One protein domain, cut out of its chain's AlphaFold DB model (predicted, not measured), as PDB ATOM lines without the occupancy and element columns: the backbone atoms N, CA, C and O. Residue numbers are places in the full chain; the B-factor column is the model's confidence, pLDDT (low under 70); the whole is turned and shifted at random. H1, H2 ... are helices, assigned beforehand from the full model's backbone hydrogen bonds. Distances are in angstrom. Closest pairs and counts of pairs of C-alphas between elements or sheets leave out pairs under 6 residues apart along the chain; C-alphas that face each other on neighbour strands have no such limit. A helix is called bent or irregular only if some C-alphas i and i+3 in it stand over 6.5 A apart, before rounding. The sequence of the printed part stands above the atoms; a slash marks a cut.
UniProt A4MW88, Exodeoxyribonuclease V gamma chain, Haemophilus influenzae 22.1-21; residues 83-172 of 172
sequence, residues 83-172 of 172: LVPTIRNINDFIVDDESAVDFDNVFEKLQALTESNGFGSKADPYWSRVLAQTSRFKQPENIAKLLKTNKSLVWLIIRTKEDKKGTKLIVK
ATOM      1  N   LEU A  83     129.363 197.931 201.509       87.75
ATOM      2  CA  LEU A  83     130.055 196.702 201.135       87.75
ATOM      3  C   LEU A  83     130.832 196.928 199.838       87.75
ATOM      4  O   LEU A  83     130.233 197.144 198.788       87.75
ATOM      5  N   VAL A  84     132.166 196.880 199.918       88.19
ATOM      6  CA  VAL A  84     133.062 197.105 198.774       88.19
ATOM      7  C   VAL A  84     134.110 195.987 198.716       88.19
ATOM      8  O   VAL A  84     135.000 195.929 199.575       88.19
ATOM      9  N   PRO A  85     134.024 195.063 197.744       87.50
ATOM     10  CA  PRO A  85     134.952 193.945 197.643       87.50
ATOM     11  C   PRO A  85     136.281 194.413 197.037       87.50
ATOM     12  O   PRO A  85     136.482 194.422 195.828       87.50
ATOM     13  N   THR A  86     137.219 194.808 197.902       85.00
ATOM     14  CA  THR A  86     138.569 195.261 197.498       85.00
ATOM     15  C   THR A  86     139.636 194.165 197.600       85.00
ATOM     16  O   THR A  86     140.839 194.427 197.511       85.00
ATOM     17  N   ILE A  87     139.221 192.925 197.850       80.12
ATOM     18  CA  ILE A  87     140.100 191.786 198.126       80.12
ATOM     19  C   ILE A  87     140.073 190.847 196.923       80.12
ATOM     20  O   ILE A  87     139.060 190.732 196.246       80.12
ATOM     21  N   ARG A  88     141.200 190.169 196.672       80.62
ATOM     22  CA  ARG A  88     141.454 189.405 195.444       80.62
ATOM     23  C   ARG A  88     141.425 190.327 194.221       80.62
ATOM     24  O   ARG A  88     142.221 191.265 194.189       80.62
ATOM     25  N   ASN A  89     140.583 190.039 193.238       82.88
ATOM     26  CA  ASN A  89     140.501 190.760 191.981       82.88
ATOM     27  C   ASN A  89     139.299 191.711 192.017       82.88
ATOM     28  O   ASN A  89     138.157 191.273 192.076       82.88
ATOM     29  N   ILE A  90     139.557 193.018 191.994       84.31
ATOM     30  CA  ILE A  90     138.486 194.025 192.080       84.31
ATOM     31  C   ILE A  90     137.649 194.052 190.793       84.31
ATOM     32  O   ILE A  90     136.454 194.343 190.847       84.31
ATOM     33  N   ASN A  91     138.251 193.693 189.654       82.75
ATOM     34  CA  ASN A  91     137.580 193.688 188.352       82.75
ATOM     35  C   ASN A  91     136.418 192.692 188.296       82.75
ATOM     36  O   ASN A  91     135.505 192.868 187.502       82.75
ATOM     37  N   ASP A  92     136.410 191.685 189.172       85.38
ATOM     38  CA  ASP A  92     135.307 190.731 189.278       85.38
ATOM     39  C   ASP A  92     133.970 191.377 189.657       85.38
ATOM     40  O   ASP A  92     132.917 190.798 189.398       85.38
ATOM     41  N   PHE A  93     134.020 192.571 190.250       86.75
ATOM     42  CA  PHE A  93     132.866 193.305 190.758       86.75
ATOM     43  C   PHE A  93     132.675 194.645 190.039       86.75
ATOM     44  O   PHE A  93     132.083 195.574 190.593       86.75
ATOM     45  N   ILE A  94     133.220 194.770 188.829       83.31
ATOM     46  CA  ILE A  94     133.036 195.924 187.953       83.31
ATOM     47  C   ILE A  94     132.374 195.415 186.688       83.31
ATOM     48  O   ILE A  94     132.914 194.549 186.010       83.31
ATOM     49  N   VAL A  95     131.191 195.948 186.393       79.50
ATOM     50  CA  VAL A  95     130.429 195.557 185.211       79.50
ATOM     51  C   VAL A  95     130.321 196.739 184.260       79.50
ATOM     52  O   VAL A  95     129.910 197.838 184.655       79.50
ATOM     53  N   ASP A  96     130.690 196.506 183.004       71.50
ATOM     54  CA  ASP A  96     130.568 197.497 181.937       71.50
ATOM     55  C   ASP A  96     129.112 197.639 181.478       71.50
ATOM     56  O   ASP A  96     128.601 198.761 181.466       71.50
ATOM     57  N   ASP A  97     128.430 196.516 181.223       74.56
ATOM     58  CA  ASP A  97     127.018 196.449 180.828       74.56
ATOM     59  C   ASP A  97     126.109 195.987 181.982       74.56
ATOM     60  O   ASP A  97     126.059 194.810 182.342       74.56
ATOM     61  N   GLU A  98     125.358 196.928 182.557       71.50
ATOM     62  CA  GLU A  98     124.431 196.667 183.665       71.50
ATOM     63  C   GLU A  98     123.219 195.806 183.254       71.50
ATOM     64  O   GLU A  98     122.557 195.243 184.124       71.50
ATOM     65  N   SER A  99     122.934 195.672 181.952       71.31
ATOM     66  CA  SER A  99     121.790 194.906 181.437       71.31
ATOM     67  C   SER A  99     122.069 193.409 181.263       71.31
ATOM     68  O   SER A  99     121.131 192.615 181.204       71.31
ATOM     69  N   ALA A 100     123.346 193.015 181.247       75.50
ATOM     70  CA  ALA A 100     123.803 191.640 181.039       75.50
ATOM     71  C   ALA A 100     124.494 191.041 182.280       75.50
ATOM     72  O   ALA A 100     125.334 190.148 182.165       75.50
ATOM     73  N   VAL A 101     124.177 191.547 183.478       82.38
ATOM     74  CA  VAL A 101     124.781 191.073 184.731       82.38
ATOM     75  C   VAL A 101     124.337 189.640 185.025       82.38
ATOM     76  O   VAL A 101     123.168 189.380 185.308       82.38
ATOM     77  N   ASP A 102     125.301 188.724 185.049       87.06
ATOM     78  CA  ASP A 102     125.129 187.377 185.587       87.06
ATOM     79  C   ASP A 102     125.251 187.412 187.121       87.06
ATOM     80  O   ASP A 102     126.347 187.368 187.689       87.06
ATOM     81  N   PHE A 103     124.109 187.564 187.795       88.12
ATOM     82  CA  PHE A 103     124.047 187.687 189.253       88.12
ATOM     83  C   PHE A 103     124.528 186.433 189.986       88.12
ATOM     84  O   PHE A 103     125.128 186.570 191.055       88.12
ATOM     85  N   ASP A 104     124.302 185.247 189.418       87.81
ATOM     86  CA  ASP A 104     124.708 183.982 190.029       87.81
ATOM     87  C   ASP A 104     126.234 183.870 190.028       87.81
ATOM     88  O   ASP A 104     126.837 183.641 191.076       87.81
ATOM     89  N   ASN A 105     126.879 184.185 188.902       89.19
ATOM     90  CA  ASN A 105     128.338 184.243 188.811       89.19
ATOM     91  C   ASN A 105     128.939 185.285 189.773       89.19
ATOM     92  O   ASN A 105     129.900 185.002 190.492       89.19
ATOM     93  N   VAL A 106     128.366 186.494 189.867       88.31
ATOM     94  CA  VAL A 106     128.846 187.496 190.842       88.31
ATOM     95  C   VAL A 106     128.710 186.982 192.279       88.31
ATOM     96  O   VAL A 106     129.596 187.214 193.108       88.31
ATOM     97  N   PHE A 107     127.629 186.266 192.586       88.69
ATOM     98  CA  PHE A 107     127.424 185.682 193.905       88.69
ATOM     99  C   PHE A 107     128.416 184.551 194.208       88.69
ATOM    100  O   PHE A 107     128.970 184.523 195.307       88.69
ATOM    101  N   GLU A 108     128.723 183.680 193.245       89.44
ATOM    102  CA  GLU A 108     129.787 182.673 193.371       89.44
ATOM    103  C   GLU A 108     131.143 183.325 193.665       89.44
ATOM    104  O   GLU A 108     131.864 182.906 194.575       89.44
ATOM    105  N   LYS A 109     131.471 184.428 192.982       89.19
ATOM    106  CA  LYS A 109     132.698 185.189 193.258       89.19
ATOM    107  C   LYS A 109     132.713 185.804 194.659       89.19
ATOM    108  O   LYS A 109     133.773 185.842 195.287       89.19
ATOM    109  N   LEU A 110     131.567 186.260 195.180       88.75
ATOM    110  CA  LEU A 110     131.449 186.700 196.577       88.75
ATOM    111  C   LEU A 110     131.678 185.537 197.549       88.75
ATOM    112  O   LEU A 110     132.409 185.707 198.526       88.75
ATOM    113  N   GLN A 111     131.105 184.359 197.285       88.06
ATOM    114  CA  GLN A 111     131.329 183.168 198.110       88.06
ATOM    115  C   GLN A 111     132.799 182.759 198.114       88.06
ATOM    116  O   GLN A 111     133.354 182.497 199.183       88.06
ATOM    117  N   ALA A 112     133.467 182.828 196.962       87.81
ATOM    118  CA  ALA A 112     134.882 182.516 196.844       87.81
ATOM    119  C   ALA A 112     135.756 183.380 197.774       87.81
ATOM    120  O   ALA A 112     136.798 182.908 198.230       87.81
ATOM    121  N   LEU A 113     135.349 184.614 198.123       86.31
ATOM    122  CA  LEU A 113     136.058 185.453 199.110       86.31
ATOM    123  C   LEU A 113     136.111 184.812 200.509       86.31
ATOM    124  O   LEU A 113     137.030 185.093 201.283       86.31
ATOM    125  N   THR A 114     135.146 183.949 200.823       84.38
ATOM    126  CA  THR A 114     135.009 183.257 202.114       84.38
ATOM    127  C   THR A 114     135.710 181.904 202.154       84.38
ATOM    128  O   THR A 114     135.807 181.292 203.215       84.38
ATOM    129  N   GLU A 115     136.238 181.446 201.022       83.00
ATOM    130  CA  GLU A 115     136.904 180.156 200.918       83.00
ATOM    131  C   GLU A 115     138.415 180.290 201.120       83.00
ATOM    132  O   GLU A 115     139.072 181.195 200.594       83.00
ATOM    133  N   SER A 116     138.987 179.343 201.864       73.56
ATOM    134  CA  SER A 116     140.433 179.137 201.908       73.56
ATOM    135  C   SER A 116     140.846 178.338 200.680       73.56
ATOM    136  O   SER A 116     140.387 177.217 200.490       73.56
ATOM    137  N   ASN A 117     141.753 178.869 199.865       64.31
ATOM    138  CA  ASN A 117     142.228 178.176 198.665       64.31
ATOM    139  C   ASN A 117     143.403 177.215 198.938       64.31
ATOM    140  O   ASN A 117     144.134 176.868 198.017       64.31
ATOM    141  N   GLY A 118     143.648 176.835 200.198       54.66
ATOM    142  CA  GLY A 118     144.699 175.883 200.595       54.66
ATOM    143  C   GLY A 118     146.144 176.395 200.472       54.66
ATOM    144  O   GLY A 118     147.021 175.917 201.185       54.66
ATOM    145  N   PHE A 119     146.399 177.423 199.658       51.25
ATOM    146  CA  PHE A 119     147.719 178.010 199.402       51.25
ATOM    147  C   PHE A 119     147.906 179.354 200.124       51.25
ATOM    148  O   PHE A 119     148.184 180.389 199.520       51.25
ATOM    149  N   GLY A 120     147.725 179.354 201.447       53.56
ATOM    150  CA  GLY A 120     148.038 180.497 202.318       53.56
ATOM    151  C   GLY A 120     147.072 181.690 202.256       53.56
ATOM    152  O   GLY A 120     147.155 182.573 203.111       53.56
ATOM    153  N   SER A 121     146.125 181.727 201.312       63.06
ATOM    154  CA  SER A 121     145.042 182.717 201.308       63.06
ATOM    155  C   SER A 121     143.933 182.240 202.249       63.06
ATOM    156  O   SER A 121     143.162 181.336 201.921       63.06
ATOM    157  N   LYS A 122     143.885 182.829 203.447       69.81
ATOM    158  CA  LYS A 122     142.794 182.608 204.401       69.81
ATOM    159  C   LYS A 122     141.506 183.240 203.870       69.81
ATOM    160  O   LYS A 122     141.560 184.286 203.221       69.81
ATOM    161  N   ALA A 123     140.380 182.609 204.195       81.38
ATOM    162  CA  ALA A 123     139.050 183.191 204.062       81.38
ATOM    163  C   ALA A 123     139.036 184.616 204.626       81.38
ATOM    164  O   ALA A 123     139.601 184.848 205.703       81.38
ATOM    165  N   ASP A 124     138.422 185.559 203.913       85.94
ATOM    166  CA  ASP A 124     138.333 186.920 204.417       85.94
ATOM    167  C   ASP A 124     137.351 186.988 205.600       85.94
ATOM    168  O   ASP A 124     136.156 186.753 205.409       85.94
ATOM    169  N   PRO A 125     137.802 187.337 206.820       86.50
ATOM    170  CA  PRO A 125     136.939 187.282 207.997       86.50
ATOM    171  C   PRO A 125     135.738 188.228 207.913       86.50
ATOM    172  O   PRO A 125     134.691 187.939 208.495       86.50
ATOM    173  N   TYR A 126     135.880 189.358 207.212       88.50
ATOM    174  CA  TYR A 126     134.803 190.324 207.045       88.50
ATOM    175  C   TYR A 126     133.727 189.769 206.109       88.50
ATOM    176  O   TYR A 126     132.577 189.641 206.522       88.50
ATOM    177  N   TRP A 127     134.093 189.345 204.899       88.94
ATOM    178  CA  TRP A 127     133.149 188.764 203.940       88.94
ATOM    179  C   TRP A 127     132.539 187.452 204.431       88.94
ATOM    180  O   TRP A 127     131.332 187.265 204.281       88.94
ATOM    181  N   SER A 128     133.313 186.593 205.108       88.12
ATOM    182  CA  SER A 128     132.781 185.392 205.765       88.12
ATOM    183  C   SER A 128     131.678 185.747 206.757       88.12
ATOM    184  O   SER A 128     130.635 185.096 206.786       88.12
ATOM    185  N   ARG A 129     131.867 186.812 207.544       88.44
ATOM    186  CA  ARG A 129     130.855 187.273 208.495       88.44
ATOM    187  C   ARG A 129     129.628 187.840 207.792       88.44
ATOM    188  O   ARG A 129     128.516 187.480 208.160       88.44
ATOM    189  N   VAL A 130     129.817 188.696 206.786       88.44
ATOM    190  CA  VAL A 130     128.703 189.317 206.058       88.44
ATOM    191  C   VAL A 130     127.831 188.255 205.386       88.44
ATOM    192  O   VAL A 130     126.610 188.305 205.532       88.44
ATOM    193  N   LEU A 131     128.428 187.275 204.698       87.19
ATOM    194  CA  LEU A 131     127.668 186.232 204.002       87.19
ATOM    195  C   LEU A 131     127.026 185.220 204.958       87.19
ATOM    196  O   LEU A 131     125.920 184.760 204.693       87.19
ATOM    197  N   ALA A 132     127.667 184.899 206.086       86.88
ATOM    198  CA  ALA A 132     127.089 183.981 207.071       86.88
ATOM    199  C   ALA A 132     125.937 184.611 207.871       86.88
ATOM    200  O   ALA A 132     124.999 183.918 208.257       86.88
ATOM    201  N   GLN A 133     126.014 185.915 208.153       83.25
ATOM    202  CA  GLN A 133     125.076 186.603 209.049       83.25
ATOM    203  C   GLN A 133     123.939 187.311 208.310       83.25
ATOM    204  O   GLN A 133     123.009 187.789 208.957       83.25
ATOM    205  N   THR A 134     123.989 187.401 206.977       81.88
ATOM    206  CA  THR A 134     122.982 188.136 206.204       81.88
ATOM    207  C   THR A 134     122.494 187.338 205.000       81.88
ATOM    208  O   THR A 134     123.267 186.761 204.244       81.88
ATOM    209  N   SER A 135     121.182 187.363 204.760       82.00
ATOM    210  CA  SER A 135     120.569 186.902 203.506       82.00
ATOM    211  C   SER A 135     120.566 187.989 202.422       82.00
ATOM    212  O   SER A 135     119.921 187.825 201.388       82.00
ATOM    213  N   ARG A 136     121.291 189.096 202.646       82.19
ATOM    214  CA  ARG A 136     121.265 190.316 201.827       82.19
ATOM    215  C   ARG A 136     121.530 190.026 200.350       82.19
ATOM    216  O   ARG A 136     120.815 190.522 199.488       82.19
ATOM    217  N   PHE A 137     122.508 189.175 200.063       84.56
ATOM    218  CA  PHE A 137     122.922 188.854 198.696       84.56
ATOM    219  C   PHE A 137     122.118 187.731 198.031       84.56
ATOM    220  O   PHE A 137     122.405 187.389 196.894       84.56
ATOM    221  N   LYS A 138     121.078 187.196 198.688       81.12
ATOM    222  CA  LYS A 138     120.091 186.336 198.012       81.12
ATOM    223  C   LYS A 138     119.166 187.135 197.088       81.12
ATOM    224  O   LYS A 138     118.501 186.555 196.242       81.12
ATOM    225  N   GLN A 139     119.085 188.452 197.287       86.75
ATOM    226  CA  GLN A 139     118.291 189.356 196.460       86.75
ATOM    227  C   GLN A 139     119.189 189.987 195.381       86.75
ATOM    228  O   GLN A 139     120.136 190.695 195.746       86.75
ATOM    229  N   PRO A 140     118.887 189.805 194.079       86.31
ATOM    230  CA  PRO A 140     119.678 190.367 192.978       86.31
ATOM    231  C   PRO A 140     119.854 191.889 193.064       86.31
ATOM    232  O   PRO A 140     120.918 192.420 192.754       86.31
ATOM    233  N   GLU A 141     118.850 192.598 193.581       88.00
ATOM    234  CA  GLU A 141     118.873 194.055 193.771       88.00
ATOM    235  C   GLU A 141     120.044 194.527 194.647       88.00
ATOM    236  O   GLU A 141     120.666 195.557 194.380       88.00
ATOM    237  N   ASN A 142     120.393 193.756 195.680       88.38
ATOM    238  CA  ASN A 142     121.511 194.091 196.559       88.38
ATOM    239  C   ASN A 142     122.864 193.843 195.886       88.38
ATOM    240  O   ASN A 142     123.814 194.582 196.154       88.38
ATOM    241  N   ILE A 143     122.952 192.846 194.999       88.12
ATOM    242  CA  ILE A 143     124.137 192.624 194.163       88.12
ATOM    243  C   ILE A 143     124.269 193.775 193.157       88.12
ATOM    244  O   ILE A 143     125.342 194.362 193.048       88.12
ATOM    245  N   ALA A 144     123.177 194.188 192.509       88.56
ATOM    246  CA  ALA A 144     123.171 195.345 191.613       88.56
ATOM    247  C   ALA A 144     123.614 196.634 192.333       88.56
ATOM    248  O   ALA A 144     124.477 197.363 191.837       88.56
ATOM    249  N   LYS A 145     123.094 196.891 193.544       88.56
ATOM    250  CA  LYS A 145     123.512 198.031 194.381       88.56
ATOM    251  C   LYS A 145     125.009 197.975 194.696       88.56
ATOM    252  O   LYS A 145     125.683 199.005 194.617       88.56
ATOM    253  N   LEU A 146     125.537 196.794 195.025       89.88
ATOM    254  CA  LEU A 146     126.961 196.581 195.286       89.88
ATOM    255  C   LEU A 146     127.818 196.876 194.047       89.88
ATOM    256  O   LEU A 146     128.772 197.642 194.147       89.88
ATOM    257  N   LEU A 147     127.457 196.335 192.882       89.75
ATOM    258  CA  LEU A 147     128.192 196.543 191.630       89.75
ATOM    259  C   LEU A 147     128.202 198.017 191.214       89.75
ATOM    260  O   LEU A 147     129.259 198.562 190.896       89.75
ATOM    261  N   LYS A 148     127.051 198.696 191.303       88.62
ATOM    262  CA  LYS A 148     126.936 200.134 191.023       88.62
ATOM    263  C   LYS A 148     127.839 200.964 191.933       88.62
ATOM    264  O   LYS A 148     128.567 201.842 191.470       88.62
ATOM    265  N   THR A 149     127.812 200.654 193.227       87.44
ATOM    266  CA  THR A 149     128.653 201.310 194.232       87.44
ATOM    267  C   THR A 149     130.132 201.092 193.916       87.44
ATOM    268  O   THR A 149     130.894 202.048 193.793       87.44
ATOM    269  N   ASN A 150     130.539 199.841 193.697       87.62
ATOM    270  CA  ASN A 150     131.931 199.497 193.434       87.62
ATOM    271  C   ASN A 150     132.455 200.137 192.137       87.62
ATOM    272  O   ASN A 150     133.563 200.679 192.122       87.62
ATOM    273  N   LYS A 151     131.633 200.171 191.081       87.69
ATOM    274  CA  LYS A 151     131.931 200.904 189.844       87.69
ATOM    275  C   LYS A 151     132.167 202.383 190.147       87.69
ATOM    276  O   LYS A 151     133.235 202.893 189.836       87.69
ATOM    277  N   SER A 152     131.252 203.058 190.841       86.25
ATOM    278  CA  SER A 152     131.409 204.491 191.146       86.25
ATOM    279  C   SER A 152     132.676 204.831 191.950       86.25
ATOM    280  O   SER A 152     133.253 205.903 191.775       86.25
ATOM    281  N   LEU A 153     133.144 203.906 192.794       84.12
ATOM    282  CA  LEU A 153     134.294 204.119 193.670       84.12
ATOM    283  C   LEU A 153     135.634 203.749 193.032       84.12
ATOM    284  O   LEU A 153     136.638 204.388 193.336       84.12
ATOM    285  N   VAL A 154     135.697 202.709 192.199       82.81
ATOM    286  CA  VAL A 154     136.988 202.143 191.758       82.81
ATOM    287  C   VAL A 154     137.184 202.199 190.245       82.81
ATOM    288  O   VAL A 154     138.321 202.149 189.774       82.81
ATOM    289  N   TRP A 155     136.119 202.383 189.464       80.56
ATOM    290  CA  TRP A 155     136.191 202.347 188.002       80.56
ATOM    291  C   TRP A 155     137.172 203.371 187.428       80.56
ATOM    292  O   TRP A 155     137.986 203.022 186.576       80.56
ATOM    293  N   LEU A 156     137.180 204.600 187.952       78.50
ATOM    294  CA  LEU A 156     138.076 205.654 187.468       78.50
ATOM    295  C   LEU A 156     139.558 205.307 187.697       78.50
ATOM    296  O   LEU A 156     140.406 205.643 186.877       78.50
ATOM    297  N   ILE A 157     139.869 204.568 188.767       78.19
ATOM    298  CA  ILE A 157     141.224 204.081 189.078       78.19
ATOM    299  C   ILE A 157     141.629 202.941 188.139       78.19
ATOM    300  O   ILE A 157     142.808 202.767 187.846       78.19
ATOM    301  N   ILE A 158     140.672 202.108 187.731       74.56
ATOM    302  CA  ILE A 158     140.935 200.879 186.977       74.56
ATOM    303  C   ILE A 158     140.990 201.150 185.477       74.56
ATOM    304  O   ILE A 158     141.994 200.807 184.858       74.56
ATOM    305  N   ARG A 159     140.001 201.854 184.914       69.25
ATOM    306  CA  ARG A 159     139.970 202.219 183.489       69.25
ATOM    307  C   ARG A 159     141.246 202.941 183.064       69.25
ATOM    308  O   ARG A 159     141.888 202.613 182.074       69.25
ATOM    309  N   THR A 160     141.682 203.875 183.890       60.03
ATOM    310  CA  THR A 160     142.868 204.679 183.610       60.03
ATOM    311  C   THR A 160     144.196 203.915 183.722       60.03
ATOM    312  O   THR A 160     145.211 204.356 183.177       60.03
ATOM    313  N   LYS A 161     144.223 202.752 184.394       61.50
ATOM    314  CA  LYS A 161     145.369 201.824 184.344       61.50
ATOM    315  C   LYS A 161     145.420 201.054 183.028       61.50
ATOM    316  O   LYS A 161     146.517 200.717 182.581       61.50
ATOM    317  N   GLU A 162     144.266 200.724 182.456       57.91
ATOM    318  CA  GLU A 162     144.159 199.951 181.215       57.91
ATOM    319  C   GLU A 162     144.563 200.789 179.999       57.91
ATOM    320  O   GLU A 162     145.354 200.314 179.182       57.91
ATOM    321  N   ASP A 163     144.187 202.072 179.973       52.78
ATOM    322  CA  ASP A 163     144.606 203.021 178.930       52.78
ATOM    323  C   ASP A 163     146.145 203.142 178.822       52.78
ATOM    324  O   ASP A 163     146.696 203.278 177.728       52.78
ATOM    325  N   LYS A 164     146.881 203.003 179.938       48.12
ATOM    326  CA  LYS A 164     148.360 203.014 179.948       48.12
ATOM    327  C   LYS A 164     149.012 201.694 179.520       48.12
ATOM    328  O   LYS A 164     150.192 201.693 179.180       48.12
ATOM    329  N   LYS A 165     148.291 200.567 179.533       49.03
ATOM    330  CA  LYS A 165     148.819 199.257 179.095       49.03
ATOM    331  C   LYS A 165     148.764 199.056 177.573       49.03
ATOM    332  O   LYS A 165     149.140 197.989 177.097       49.03
ATOM    333  N   GLY A 166     148.345 200.066 176.807       34.88
ATOM    334  CA  GLY A 166     148.291 199.994 175.345       34.88
ATOM    335  C   GLY A 166     147.099 199.201 174.807       34.88
ATOM    336  O   GLY A 166     147.053 198.908 173.612       34.88
ATOM    337  N   THR A 167     146.113 198.876 175.644       33.06
ATOM    338  CA  THR A 167     144.851 198.312 175.167       33.06
ATOM    339  C   THR A 167     144.005 199.453 174.613       33.06
ATOM    340  O   THR A 167     143.225 200.073 175.322       33.06
ATOM    341  N   LYS A 168     144.198 199.764 173.324       31.84
ATOM    342  CA  LYS A 168     143.272 200.605 172.558       31.84
ATOM    343  C   LYS A 168     141.870 200.012 172.686       31.84
ATOM    344  O   LYS A 168     141.597 198.977 172.081       31.84
ATOM    345  N   LEU A 169     140.978 200.682 173.405       34.59
ATOM    346  CA  LEU A 169     139.551 200.465 173.229       34.59
ATOM    347  C   LEU A 169     139.047 201.475 172.206       34.59
ATOM    348  O   LEU A 169     139.011 202.683 172.425       34.59
ATOM    349  N   ILE A 170     138.732 200.921 171.038       29.17
ATOM    350  CA  ILE A 170     137.939 201.538 169.987       29.17
ATOM    351  C   ILE A 170     136.634 201.989 170.643       29.17
ATOM    352  O   ILE A 170     135.827 201.158 171.054       29.17
ATOM    353  N   VAL A 171     136.452 203.301 170.758       27.95
ATOM    354  CA  VAL A 171     135.143 203.878 171.044       27.95
ATOM    355  C   VAL A 171     134.295 203.638 169.799       27.95
ATOM    356  O   VAL A 171     134.638 204.117 168.716       27.95
ATOM    357  N   LYS A 172     133.238 202.844 169.946       26.77
ATOM    358  CA  LYS A 172     132.093 202.865 169.042       26.77
ATOM    359  C   LYS A 172     130.953 203.570 169.750       26.77
ATOM    360  O   LYS A 172     130.791 203.302 170.960       26.77
TER     361      LYS A 172
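What this domain is: This is residues 83 to 172 of the 172 residues of the protein "Exodeoxyribonuclease V gamma chain" of Haemophilus influenzae 22.1-21 (UniProt A4MW88). What does the model look like? Helix H2 and the first arm of the bent helix H4 meet near their first residues as an L, with the very short H1 in the opening between them and H3 near the far end of H2. H4 then bends sharply, and residues 159 to 172 stick out from this body. What is it made of, and how large is it? The 90 printed residues hold four named helices, H1, H2, H3 and H4 in that order, and no named strand; the class is all helix. It is only just compact, close to loose, with a radius of gyration of the C-alphas of 14.6 A and spans of 43 by 32 by 19 A.

How they stand to each other: What does the first helix meet? H1, residues 90 to 93, only just touches H2, residues 103 to 112, with 3 pairs of C-alphas within 8 A; the closest, of Phe 93 and Val 106, are 7.1 A apart. By its hydrogen bonds H4, residues 140 to 163, was assigned as one helix, but it is bent, with C-alphas 153 and 156 7.4 A apart. H1 only just touches its arm H4a, residues 140 to 153, also with 3 pairs; the closest C-alphas, of Phe 93 and Leu 147, are 5.8 A apart. How do the longer helices stand? H2 touches residues 140 to 143 of H4a, their closest C-alphas, of Phe 103 and Pro 140, being 6.3 A apart; at 72 degrees they are only just about perpendicular. H2 and H3, residues 125 to 133, are close but not clearly touching, at a steep tilt of 54 degrees, opposite ways; their closest C-alphas, of Gln 111 and Leu 131, are 7.6 A apart. The arm H4b, residues 156 to 163, is only just about perpendicular to H4a at 71 degrees, and is apart from H2 and H3. Are the helix backbones complete? Every O i to N i+4 pair is within hydrogen-bond range in H2, H3 and H4a, and 2 of 4 are in H4b; H1 is too short for such a pair.

Where its parts are: Where do the first helices lie? H1 begins at C-alpha 90, (138.486, 194.025, 192.080), and is 5.8 A long. H2 measures 14.2 A and H3 11.9 A. Where does the last helix run? H4a starts at C-alpha 140, (119.678, 190.367, 192.978), and is 20.1 A long. H4b is 11.1 A long and ends at C-alpha 163, (144.606, 203.021, 178.930).

The domain as a whole: How far does it reach? The two C-alphas farthest apart, of Gln 133 and Ile 170, are 43.8 A apart. Are there cuts or long links? The printed part has no cut, and the link from H2 to H3, 12 residues, is long. Where is confidence low? The pLDDT is under 70 at residues 117 to 122 and 159 to 172, against a mean of 76.6 for the printed part.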